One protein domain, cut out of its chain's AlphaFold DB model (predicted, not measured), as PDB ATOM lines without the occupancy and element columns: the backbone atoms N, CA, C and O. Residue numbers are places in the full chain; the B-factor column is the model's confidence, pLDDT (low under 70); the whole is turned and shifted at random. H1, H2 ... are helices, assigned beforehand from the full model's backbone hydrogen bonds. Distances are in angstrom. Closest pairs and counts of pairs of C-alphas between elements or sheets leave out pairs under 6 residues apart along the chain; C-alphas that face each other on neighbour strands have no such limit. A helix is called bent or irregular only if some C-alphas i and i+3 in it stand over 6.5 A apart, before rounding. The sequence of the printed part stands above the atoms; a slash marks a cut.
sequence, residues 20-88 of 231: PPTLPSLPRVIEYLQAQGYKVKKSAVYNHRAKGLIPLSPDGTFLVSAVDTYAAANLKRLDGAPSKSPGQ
ATOM      1  N   PRO A  20     103.757 167.859 115.934       60.25
ATOM      2  CA  PRO A  20     104.181 166.934 114.900       60.25
ATOM      3  C   PRO A  20     105.090 165.860 115.515       60.25
ATOM      4  O   PRO A  20     105.867 166.164 116.424       60.25
ATOM      5  N   PRO A  21     105.005 164.596 115.063       76.19
ATOM      6  CA  PRO A  21     105.772 163.515 115.662       76.19
ATOM      7  C   PRO A  21     107.273 163.828 115.589       76.19
ATOM      8  O   PRO A  21     107.801 164.208 114.538       76.19
ATOM      9  N   THR A  22     107.958 163.693 116.725       85.19
ATOM     10  CA  THR A  22     109.394 163.956 116.864       85.19
ATOM     11  C   THR A  22     110.138 162.704 117.320       85.19
ATOM     12  O   THR A  22     109.609 161.857 118.040       85.19
ATOM     13  N   LEU A  23     111.388 162.572 116.880       85.19
ATOM     14  CA  LEU A  23     112.297 161.492 117.238       85.19
ATOM     15  C   LEU A  23     113.392 162.051 118.162       85.19
ATOM     16  O   LEU A  23     114.023 163.053 117.824       85.19
ATOM     17  N   PRO A  24     113.662 161.420 119.317       83.25
ATOM     18  CA  PRO A  24     114.524 162.004 120.349       83.25
ATOM     19  C   PRO A  24     116.025 161.867 120.060       83.25
ATOM     20  O   PRO A  24     116.837 162.519 120.707       83.25
ATOM     21  N   SER A  25     116.434 160.986 119.140       86.62
ATOM     22  CA  SER A  25     117.854 160.697 118.922       86.62
ATOM     23  C   SER A  25     118.159 160.166 117.520       86.62
ATOM     24  O   SER A  25     117.306 159.577 116.856       86.62
ATOM     25  N   LEU A  26     119.413 160.333 117.078       84.56
ATOM     26  CA  LEU A  26     119.901 159.828 115.786       84.56
ATOM     27  C   LEU A  26     119.731 158.301 115.614       84.56
ATOM     28  O   LEU A  26     119.361 157.869 114.523       84.56
ATOM     29  N   PRO A  27     119.943 157.464 116.651       87.75
ATOM     30  CA  PRO A  27     119.608 156.041 116.592       87.75
ATOM     31  C   PRO A  27     118.133 155.779 116.275       87.75
ATOM     32  O   PRO A  27     117.842 154.952 115.413       87.75
ATOM     33  N   ARG A  28     117.205 156.530 116.886       85.38
ATOM     34  CA  ARG A  28     115.768 156.410 116.585       85.38
ATOM     35  C   ARG A  28     115.432 156.859 115.168       85.38
ATOM     36  O   ARG A  28     114.587 156.245 114.531       85.38
ATOM     37  N   VAL A  29     116.142 157.857 114.639       84.62
ATOM     38  CA  VAL A  29     116.058 158.239 113.217       84.62
ATOM     39  C   VAL A  29     116.492 157.088 112.306       84.62
ATOM     40  O   VAL A  29     115.822 156.802 111.320       84.62
ATOM     41  N   ILE A  30     117.580 156.387 112.636       86.94
ATOM     42  CA  ILE A  30     118.057 155.242 111.843       86.94
ATOM     43  C   ILE A  30     117.041 154.096 111.862       86.94
ATOM     44  O   ILE A  30     116.718 153.567 110.801       86.94
ATOM     45  N   GLU A  31     116.530 153.733 113.040       85.56
ATOM     46  CA  GLU A  31     115.509 152.687 113.191       85.56
ATOM     47  C   GLU A  31     114.236 153.030 112.416       85.56
ATOM     48  O   GLU A  31     113.716 152.193 111.678       85.56
ATOM     49  N   TYR A  32     113.778 154.277 112.525       83.56
ATOM     50  CA  TYR A  32     112.623 154.779 111.795       83.56
ATOM     51  C   TYR A  32     112.819 154.660 110.276       83.56
ATOM     52  O   TYR A  32     111.996 154.061 109.589       83.56
ATOM     53  N   LEU A  33     113.951 155.131 109.742       85.00
ATOM     54  CA  LEU A  33     114.240 155.067 108.305       85.00
ATOM     55  C   LEU A  33     114.396 153.628 107.787       85.00
ATOM     56  O   LEU A  33     113.982 153.324 106.667       85.00
ATOM     57  N   GLN A  34     114.961 152.725 108.591       85.25
ATOM     58  CA  GLN A  34     115.040 151.301 108.258       85.25
ATOM     59  C   GLN A  34     113.652 150.648 108.236       85.25
ATOM     60  O   GLN A  34     113.346 149.904 107.303       85.25
ATOM     61  N   ALA A  35     112.791 150.970 109.207       77.94
ATOM     62  CA  ALA A  35     111.411 150.493 109.243       77.94
ATOM     63  C   ALA A  35     110.609 150.964 108.016       77.94
ATOM     64  O   ALA A  35     109.879 150.170 107.420       77.94
ATOM     65  N   GLN A  36     110.833 152.208 107.575       76.62
ATOM     66  CA  GLN A  36     110.251 152.789 106.356       76.62
ATOM     67  C   GLN A  36     110.842 152.221 105.049       76.62
ATOM     68  O   GLN A  36     110.393 152.561 103.958       76.62
ATOM     69  N   GLY A  37     111.829 151.320 105.120       76.12
ATOM     70  CA  GLY A  37     112.382 150.648 103.944       76.12
ATOM     71  C   GLY A  37     113.458 151.439 103.199       76.12
ATOM     72  O   GLY A  37     113.746 151.127 102.043       76.12
ATOM     73  N   TYR A  38     114.099 152.422 103.835       82.94
ATOM     74  CA  TYR A  38     115.271 153.089 103.271       82.94
ATOM     75  C   TYR A  38     116.549 152.272 103.485       82.94
ATOM     76  O   TYR A  38     116.780 151.664 104.533       82.94
ATOM     77  N   LYS A  39     117.450 152.312 102.499       83.75
ATOM     78  CA  LYS A  39     118.793 151.737 102.605       83.75
ATOM     79  C   LYS A  39     119.692 152.681 103.402       83.75
ATOM     80  O   LYS A  39     120.320 153.586 102.854       83.75
ATOM     81  N   VAL A  40     119.765 152.449 104.708       86.44
ATOM     82  CA  VAL A  40     120.462 153.327 105.658       86.44
ATOM     83  C   VAL A  40     121.792 152.709 106.101       86.44
ATOM     84  O   VAL A  40     121.821 151.617 106.664       86.44
ATOM     85  N   LYS A  41     122.906 153.429 105.902       86.75
ATOM     86  CA  LYS A  41     124.203 153.124 106.540       86.75
ATOM     87  C   LYS A  41     124.388 154.030 107.757       86.75
ATOM     88  O   LYS A  41     124.354 155.248 107.598       86.75
ATOM     89  N   LYS A  42     124.642 153.459 108.945       84.31
ATOM     90  CA  LYS A  42     124.801 154.221 110.204       84.31
ATOM     91  C   LYS A  42     125.796 155.379 110.047       84.31
ATOM     92  O   LYS A  42     125.427 156.526 110.267       84.31
ATOM     93  N   SER A  43     127.008 155.105 109.560       84.62
ATOM     94  CA  SER A  43     128.053 156.121 109.345       84.62
ATOM     95  C   SER A  43     127.638 157.250 108.395       84.62
ATOM     96  O   SER A  43     128.020 158.396 108.609       84.62
ATOM     97  N   ALA A  44     126.811 156.966 107.383       84.25
ATOM     98  CA  ALA A  44     126.315 157.986 106.464       84.25
ATOM     99  C   ALA A  44     125.358 158.964 107.161       84.25
ATOM    100  O   ALA A  44     125.477 160.165 106.959       84.25
ATOM    101  N   VAL A  45     124.471 158.474 108.035       84.75
ATOM    102  CA  VAL A  45     123.524 159.324 108.782       84.75
ATOM    103  C   VAL A  45     124.253 160.251 109.757       84.75
ATOM    104  O   VAL A  45     123.958 161.444 109.796       84.75
ATOM    105  N   TYR A  46     125.254 159.745 110.484       87.62
ATOM    106  CA  TYR A  46     126.089 160.581 111.356       87.62
ATOM    107  C   TYR A  46     126.878 161.633 110.559       87.62
ATOM    108  O   TYR A  46     126.899 162.803 110.939       87.62
ATOM    109  N   ASN A  47     127.445 161.258 109.407       85.44
ATOM    110  CA  ASN A  47     128.151 162.198 108.533       85.44
ATOM    111  C   ASN A  47     127.214 163.251 107.923       85.44
ATOM    112  O   ASN A  47     127.588 164.413 107.804       85.44
ATOM    113  N   HIS A  48     125.993 162.875 107.545       86.56
ATOM    114  CA  HIS A  48     124.992 163.807 107.024       86.56
ATOM    115  C   HIS A  48     124.495 164.766 108.104       86.56
ATOM    116  O   HIS A  48     124.290 165.945 107.822       86.56
ATOM    117  N   ARG A  49     124.397 164.305 109.357       87.12
ATOM    118  CA  ARG A  49     124.123 165.175 110.501       87.12
ATOM    119  C   ARG A  49     125.252 166.181 110.735       87.12
ATOM    120  O   ARG A  49     124.960 167.362 110.889       87.12
ATOM    121  N   ALA A  50     126.511 165.742 110.709       84.25
ATOM    122  CA  ALA A  50     127.668 166.634 110.837       84.25
ATOM    123  C   ALA A  50     127.737 167.678 109.706       84.25
ATOM    124  O   ALA A  50     128.177 168.801 109.922       84.25
ATOM    125  N   LYS A  51     127.240 167.325 108.513       83.69
ATOM    126  CA  LYS A  51     127.101 168.220 107.353       83.69
ATOM    127  C   LYS A  51     125.836 169.093 107.375       83.69
ATOM    128  O   LYS A  51     125.602 169.822 106.419       83.69
ATOM    129  N   GLY A  52     125.004 169.003 108.415       82.75
ATOM    130  CA  GLY A  52     123.782 169.803 108.552       82.75
ATOM    131  C   GLY A  52     122.607 169.379 107.660       82.75
ATOM    132  O   GLY A  52     121.607 170.083 107.611       82.75
ATOM    133  N   LEU A  53     122.684 168.225 106.985       80.75
ATOM    134  CA  LEU A  53     121.640 167.740 106.064       80.75
ATOM    135  C   LEU A  53     120.397 167.194 106.780       80.75
ATOM    136  O   LEU A  53     119.350 167.032 106.161       80.75
ATOM    137  N   ILE A  54     120.520 166.879 108.070       84.94
ATOM    138  CA  ILE A  54     119.413 166.433 108.919       84.94
ATOM    139  C   ILE A  54     119.127 167.569 109.901       84.94
ATOM    140  O   ILE A  54     119.949 167.770 110.805       84.94
ATOM    141  N   PRO A  55     118.019 168.315 109.748       79.75
ATOM    142  CA  PRO A  55     117.688 169.422 110.637       79.75
ATOM    143  C   PRO A  55     117.471 168.926 112.067       79.75
ATOM    144  O   PRO A  55     116.898 167.858 112.277       79.75
ATOM    145  N   LEU A  56     117.926 169.705 113.049       84.12
ATOM    146  CA  LEU A  56     117.597 169.488 114.459       84.12
ATOM    147  C   LEU A  56     116.698 170.627 114.900       84.12
ATOM    148  O   LEU A  56     117.001 171.786 114.617       84.12
ATOM    149  N   SER A  57     115.607 170.281 115.569       83.25
ATOM    150  CA  SER A  57     114.693 171.269 116.128       83.25
ATOM    151  C   SER A  57     115.368 172.003 117.295       83.25
ATOM    152  O   SER A  57     116.282 171.444 117.911       83.25
ATOM    153  N   PRO A  58     114.916 173.220 117.639       73.75
ATOM    154  CA  PRO A  58     115.434 173.969 118.789       73.75
ATOM    155  C   PRO A  58     115.424 173.160 120.098       73.75
ATOM    156  O   PRO A  58     116.335 173.293 120.907       73.75
ATOM    157  N   ASP A  59     114.460 172.245 120.238       74.88
ATOM    158  CA  ASP A  59     114.273 171.377 121.409       74.88
ATOM    159  C   ASP A  59     115.210 170.152 121.442       74.88
ATOM    160  O   ASP A  59     115.061 169.263 122.278       74.88
ATOM    161  N   GLY A  60     116.159 170.045 120.505       78.88
ATOM    162  CA  GLY A  60     117.095 168.918 120.436       78.88
ATOM    163  C   GLY A  60     116.496 167.621 119.878       78.88
ATOM    164  O   GLY A  60     117.133 166.571 119.953       78.88
ATOM    165  N   THR A  61     115.300 167.681 119.287       85.88
ATOM    166  CA  THR A  61     114.597 166.542 118.677       85.88
ATOM    167  C   THR A  61     114.555 166.635 117.148       85.88
ATOM    168  O   THR A  61     114.712 167.705 116.552       85.88
ATOM    169  N   PHE A  62     114.338 165.502 116.480       84.88
ATOM    170  CA  PHE A  62     114.223 165.414 115.025       84.88
ATOM    171  C   PHE A  62     112.759 165.367 114.614       84.88
ATOM    172  O   PHE A  62     112.049 164.420 114.937       84.88
ATOM    173  N   LEU A  63     112.312 166.368 113.867       86.00
ATOM    174  CA  LEU A  63     110.970 166.377 113.306       86.00
ATOM    175  C   LEU A  63     110.839 165.272 112.248       86.00
ATOM    176  O   LEU A  63     111.647 165.228 111.318       86.00
ATOM    177  N   VAL A  64     109.829 164.404 112.358       83.19
ATOM    178  CA  VAL A  64     109.647 163.284 111.413       83.19
ATOM    179  C   VAL A  64     109.527 163.782 109.970       83.19
ATOM    180  O   VAL A  64     110.214 163.268 109.096       83.19
ATOM    181  N   SER A  65     108.798 164.873 109.720       79.00
ATOM    182  CA  SER A  65     108.672 165.450 108.371       79.00
ATOM    183  C   SER A  65     109.998 165.962 107.789       79.00
ATOM    184  O   SER A  65     110.247 165.842 106.586       79.00
ATOM    185  N   ALA A  66     110.886 166.502 108.629       79.69
ATOM    186  CA  ALA A  66     112.223 166.922 108.216       79.69
ATOM    187  C   ALA A  66     113.119 165.710 107.914       79.69
ATOM    188  O   ALA A  66     113.884 165.726 106.948       79.69
ATOM    189  N   VAL A  67     112.993 164.645 108.711       84.88
ATOM    190  CA  VAL A  67     113.683 163.365 108.499       84.88
ATOM    191  C   VAL A  67     113.226 162.706 107.200       84.88
ATOM    192  O   VAL A  67     114.070 162.242 106.435       84.88
ATOM    193  N   ASP A  68     111.930 162.722 106.905       81.69
ATOM    194  CA  ASP A  68     111.384 162.171 105.666       81.69
ATOM    195  C   ASP A  68     111.822 162.970 104.436       81.69
ATOM    196  O   ASP A  68     112.180 162.396 103.407       81.69
ATOM    197  N   THR A  69     111.858 164.301 104.546       82.00
ATOM    198  CA  THR A  69     112.373 165.184 103.487       82.00
ATOM    199  C   THR A  69     113.848 164.889 103.210       82.00
ATOM    200  O   THR A  69     114.256 164.741 102.057       82.00
ATOM    201  N   TYR A  70     114.648 164.736 104.269       85.25
ATOM    202  CA  TYR A  70     116.039 164.307 104.159       85.25
ATOM    203  C   TYR A  70     116.157 162.935 103.480       85.25
ATOM    204  O   TYR A  70     116.992 162.770 102.585       85.25
ATOM    205  N   ALA A  71     115.338 161.963 103.885       83.88
ATOM    206  CA  ALA A  71     115.387 160.597 103.381       83.88
ATOM    207  C   ALA A  71     115.042 160.522 101.894       83.88
ATOM    208  O   ALA A  71     115.765 159.884 101.131       83.88
ATOM    209  N   ALA A  72     114.006 161.243 101.471       78.31
ATOM    210  CA  ALA A  72     113.635 161.350 100.068       78.31
ATOM    211  C   ALA A  72     114.752 161.974  99.215       78.31
ATOM    212  O   ALA A  72     115.060 161.484  98.134       78.31
ATOM    213  N   ALA A  73     115.423 163.014  99.713       79.31
ATOM    214  CA  ALA A  73     116.470 163.694  98.951       79.31
ATOM    215  C   ALA A  73     117.818 162.942  98.926       79.31
ATOM    216  O   ALA A  73     118.564 163.052  97.956       79.31
ATOM    217  N   ASN A  74     118.158 162.198  99.985       80.06
ATOM    218  CA  ASN A  74     119.529 161.707 100.199       80.06
ATOM    219  C   ASN A  74     119.652 160.182 100.302       80.06
ATOM    220  O   ASN A  74     120.773 159.664 100.291       80.06
ATOM    221  N   LEU A  75     118.542 159.447 100.431       82.12
ATOM    222  CA  LEU A  75     118.551 157.998 100.619       82.12
ATOM    223  C   LEU A  75     117.811 157.277  99.492       82.12
ATOM    224  O   LEU A  75     116.806 157.740  98.958       82.12
ATOM    225  N   LYS A  76     118.321 156.090  99.153       79.69
ATOM    226  CA  LYS A  76     117.666 155.155  98.233       79.69
ATOM    227  C   LYS A  76     116.775 154.210  99.026       79.69
ATOM    228  O   LYS A  76     117.176 153.752 100.098       79.69
ATOM    229  N   ARG A  77     115.610 153.865  98.486       78.88
ATOM    230  CA  ARG A  77     114.765 152.809  99.051       78.88
ATOM    231  C   ARG A  77     115.357 151.424  98.769       78.88
ATOM    232  O   ARG A  77     116.085 151.234  97.793       78.88
ATOM    233  N   LEU A  78     115.086 150.465  99.652       76.44
ATOM    234  CA  LEU A  78     115.519 149.066  99.523       76.44
ATOM    235  C   LEU A  78     114.840 148.348  98.346       76.44
ATOM    236  O   LEU A  78     115.437 147.446  97.773       76.44
ATOM    237  N   ASP A  79     113.637 148.781  97.976       68.06
ATOM    238  CA  ASP A  79     112.834 148.259  96.861       68.06
ATOM    239  C   ASP A  79     113.210 148.858  95.489       68.06
ATOM    240  O   ASP A  79     112.647 148.465  94.472       68.06
ATOM    241  N   GLY A  80     114.164 149.798  95.439       59.72
ATOM    242  CA  GLY A  80     114.588 150.459  94.201       59.72
ATOM    243  C   GLY A  80     113.607 151.506  93.659       59.72
ATOM    244  O   GLY A  80     113.888 152.098  92.617       59.72
ATOM    245  N   ALA A  81     112.499 151.777  94.358       59.38
ATOM    246  CA  ALA A  81     111.527 152.787  93.951       59.38
ATOM    247  C   ALA A  81     112.096 154.217  94.095       59.38
ATOM    248  O   ALA A  81     112.920 154.472  94.988       59.38
ATOM    249  N   PRO A  82     111.665 155.173  93.246       57.47
ATOM    250  CA  PRO A  82     112.067 156.567  93.374       57.47
ATOM    251  C   PRO A  82     111.634 157.126  94.733       57.47
ATOM    252  O   PRO A  82     110.508 156.940  95.196       57.47
ATOM    253  N   SER A  83     112.572 157.811  95.373       57.66
ATOM    254  CA  SER A  83     112.440 158.383  96.707       57.66
ATOM    255  C   SER A  83     111.622 159.681  96.620       57.66
ATOM    256  O   SER A  83     112.175 160.767  96.476       57.66
ATOM    257  N   LYS A  84     110.289 159.577  96.584       57.84
ATOM    258  CA  LYS A  84     109.399 160.752  96.601       57.84
ATOM    259  C   LYS A  84     109.300 161.298  98.029       57.84
ATOM    260  O   LYS A  84     109.130 160.530  98.973       57.84
ATOM    261  N   SER A  85     109.395 162.615  98.187       55.28
ATOM    262  CA  SER A  85     109.187 163.292  99.474       55.28
ATOM    263  C   SER A  85     107.713 163.217  99.905       55.28
ATOM    264  O   SER A  85     106.840 163.127  99.040       55.28
ATOM    265  N   PRO A  86     107.391 163.273 101.216       52.78
ATOM    266  CA  PRO A  86     106.015 163.116 101.711       52.78
ATOM    267  C   PRO A  86     105.002 164.085 101.093       52.78
ATOM    268  O   PRO A  86     103.840 163.737 100.928       52.78
ATOM    269  N   GLY A  87     105.454 165.285 100.709       55.56
ATOM    270  CA  GLY A  87     104.632 166.293 100.029       55.56
ATOM    271  C   GLY A  87     104.391 166.038  98.535       55.56
ATOM    272  O   GLY A  87     103.668 166.801  97.909       55.56
ATOM    273  N   GLN A  88     104.995 164.997  97.954       56.56
ATOM    274  CA  GLN A  88     104.861 164.609  96.542       56.56
ATOM    275  C   GLN A  88     104.245 163.213  96.359       56.56
ATOM    276  O   GLN A  88     104.160 162.715  95.235       56.56
TER     277      GLN A  88
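What this domain is: This is residues 20 to 88 of the 231 residues of an uncharacterized protein of Syntrophorhabdus sp. PtaU1.Bin153 (UniProt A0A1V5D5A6). Three short helices set at steep angles to each other, H1, H2 and H3, form a small triangle, and two long stretches without a named element, residues 51 to 63 and residues 75 to 88, loop out from it. H1 packs on H2 and H3 comes close to H1, while a short antiparallel pairing of residues 22 to 23 with residues 62 to 63 ties the stretch before H1 to the end of the link before H3. The printed part has 69 residues, with three named helices in the order H1, H2, H3 and no named strand; the class is all helix, although under half of the residues, 30 of the 69, are in named elements. The whole is compact, with a radius of gyration of the C-alphas of 11.2 A, and the C-alphas span 34 by 26 by 20 A along their three main axes.

Where its parts are: The printed part begins at Pro 20, whose C-alpha is at (104.181, 166.934, 114.900), and passes through Thr 22 and Leu 23 before the first helix. H1 is residues 26 to 35, Leu 26 to Ala 35, and measures 14.2 A from first to last C-alpha; C-alpha 26 is at (119.901, 159.828, 115.786). After residues 36 to 41 comes H2, residues 42 to 50, Lys 42 to Ala 50, with 12.8 A from first to last C-alpha. Residues 51 to 63 then lead to H3, residues 64 to 74, Val 64 to Asn 74, the longest helix by residues, with 15.0 A between its end C-alphas. C-alpha 74, where H3 ends, is at (119.529, 161.707, 100.199). Residues 75 to 88 follow it with no named element, as far as Gln 88, whose C-alpha is at (104.861, 164.609, 96.542).

How they stand to each other: Before H1, residues 22 to 23 pair with residues 62 to 63, antiparallel, as strands do, in stretches too short to be named. H1 and H2 touch, with 4 pairs of C-alphas within 8 A. Their closest C-alphas are those of Ile 30 and Lys 42, 7.0 A apart. Their lines stand at a steep tilt of 52 degrees, and they run opposite ways, with 12.1 A from centre to centre. H1 and H3 are close but not clearly touching, with 2 pairs of C-alphas within 8 A. The closest C-alphas of these two are those of Val 29 and Val 67, 7.4 A apart, and their centres are 11.7 A apart. The lines of H1 and H3 are about perpendicular, but only just, at 71 degrees. H2 and H3 are near each other: no pair of their C-alphas is within 8 A, but 5 pairs are within 10 A. In the backbones of H1, H2 and H3, every O i to N i+4 pair is within hydrogen-bond range. None of the three helices is bent or irregular.

The domain as a whole: The two C-alphas farthest apart are those of Asp 59 and Gly 80, at 34.3 A; the first lies in residues 51 to 63 and the second in residues 75 to 88. The C-alphas of residues 51 to 63 lie 7 to 17 A from the mean of all C-alphas, and those of residues 75 to 88 lie 8 to 17 A from it. From the first to the last printed C-alpha, Pro 20 to Gln 88, the distance is 18.5 A. The link from H1 to H2, with 6 residues, is short, and the link from H2 to H3, with 13 residues, is long. The printed part has no cut. Its mean pLDDT is 78.9, and 11 residues are under 70: residue 20 and residues 79 to 88.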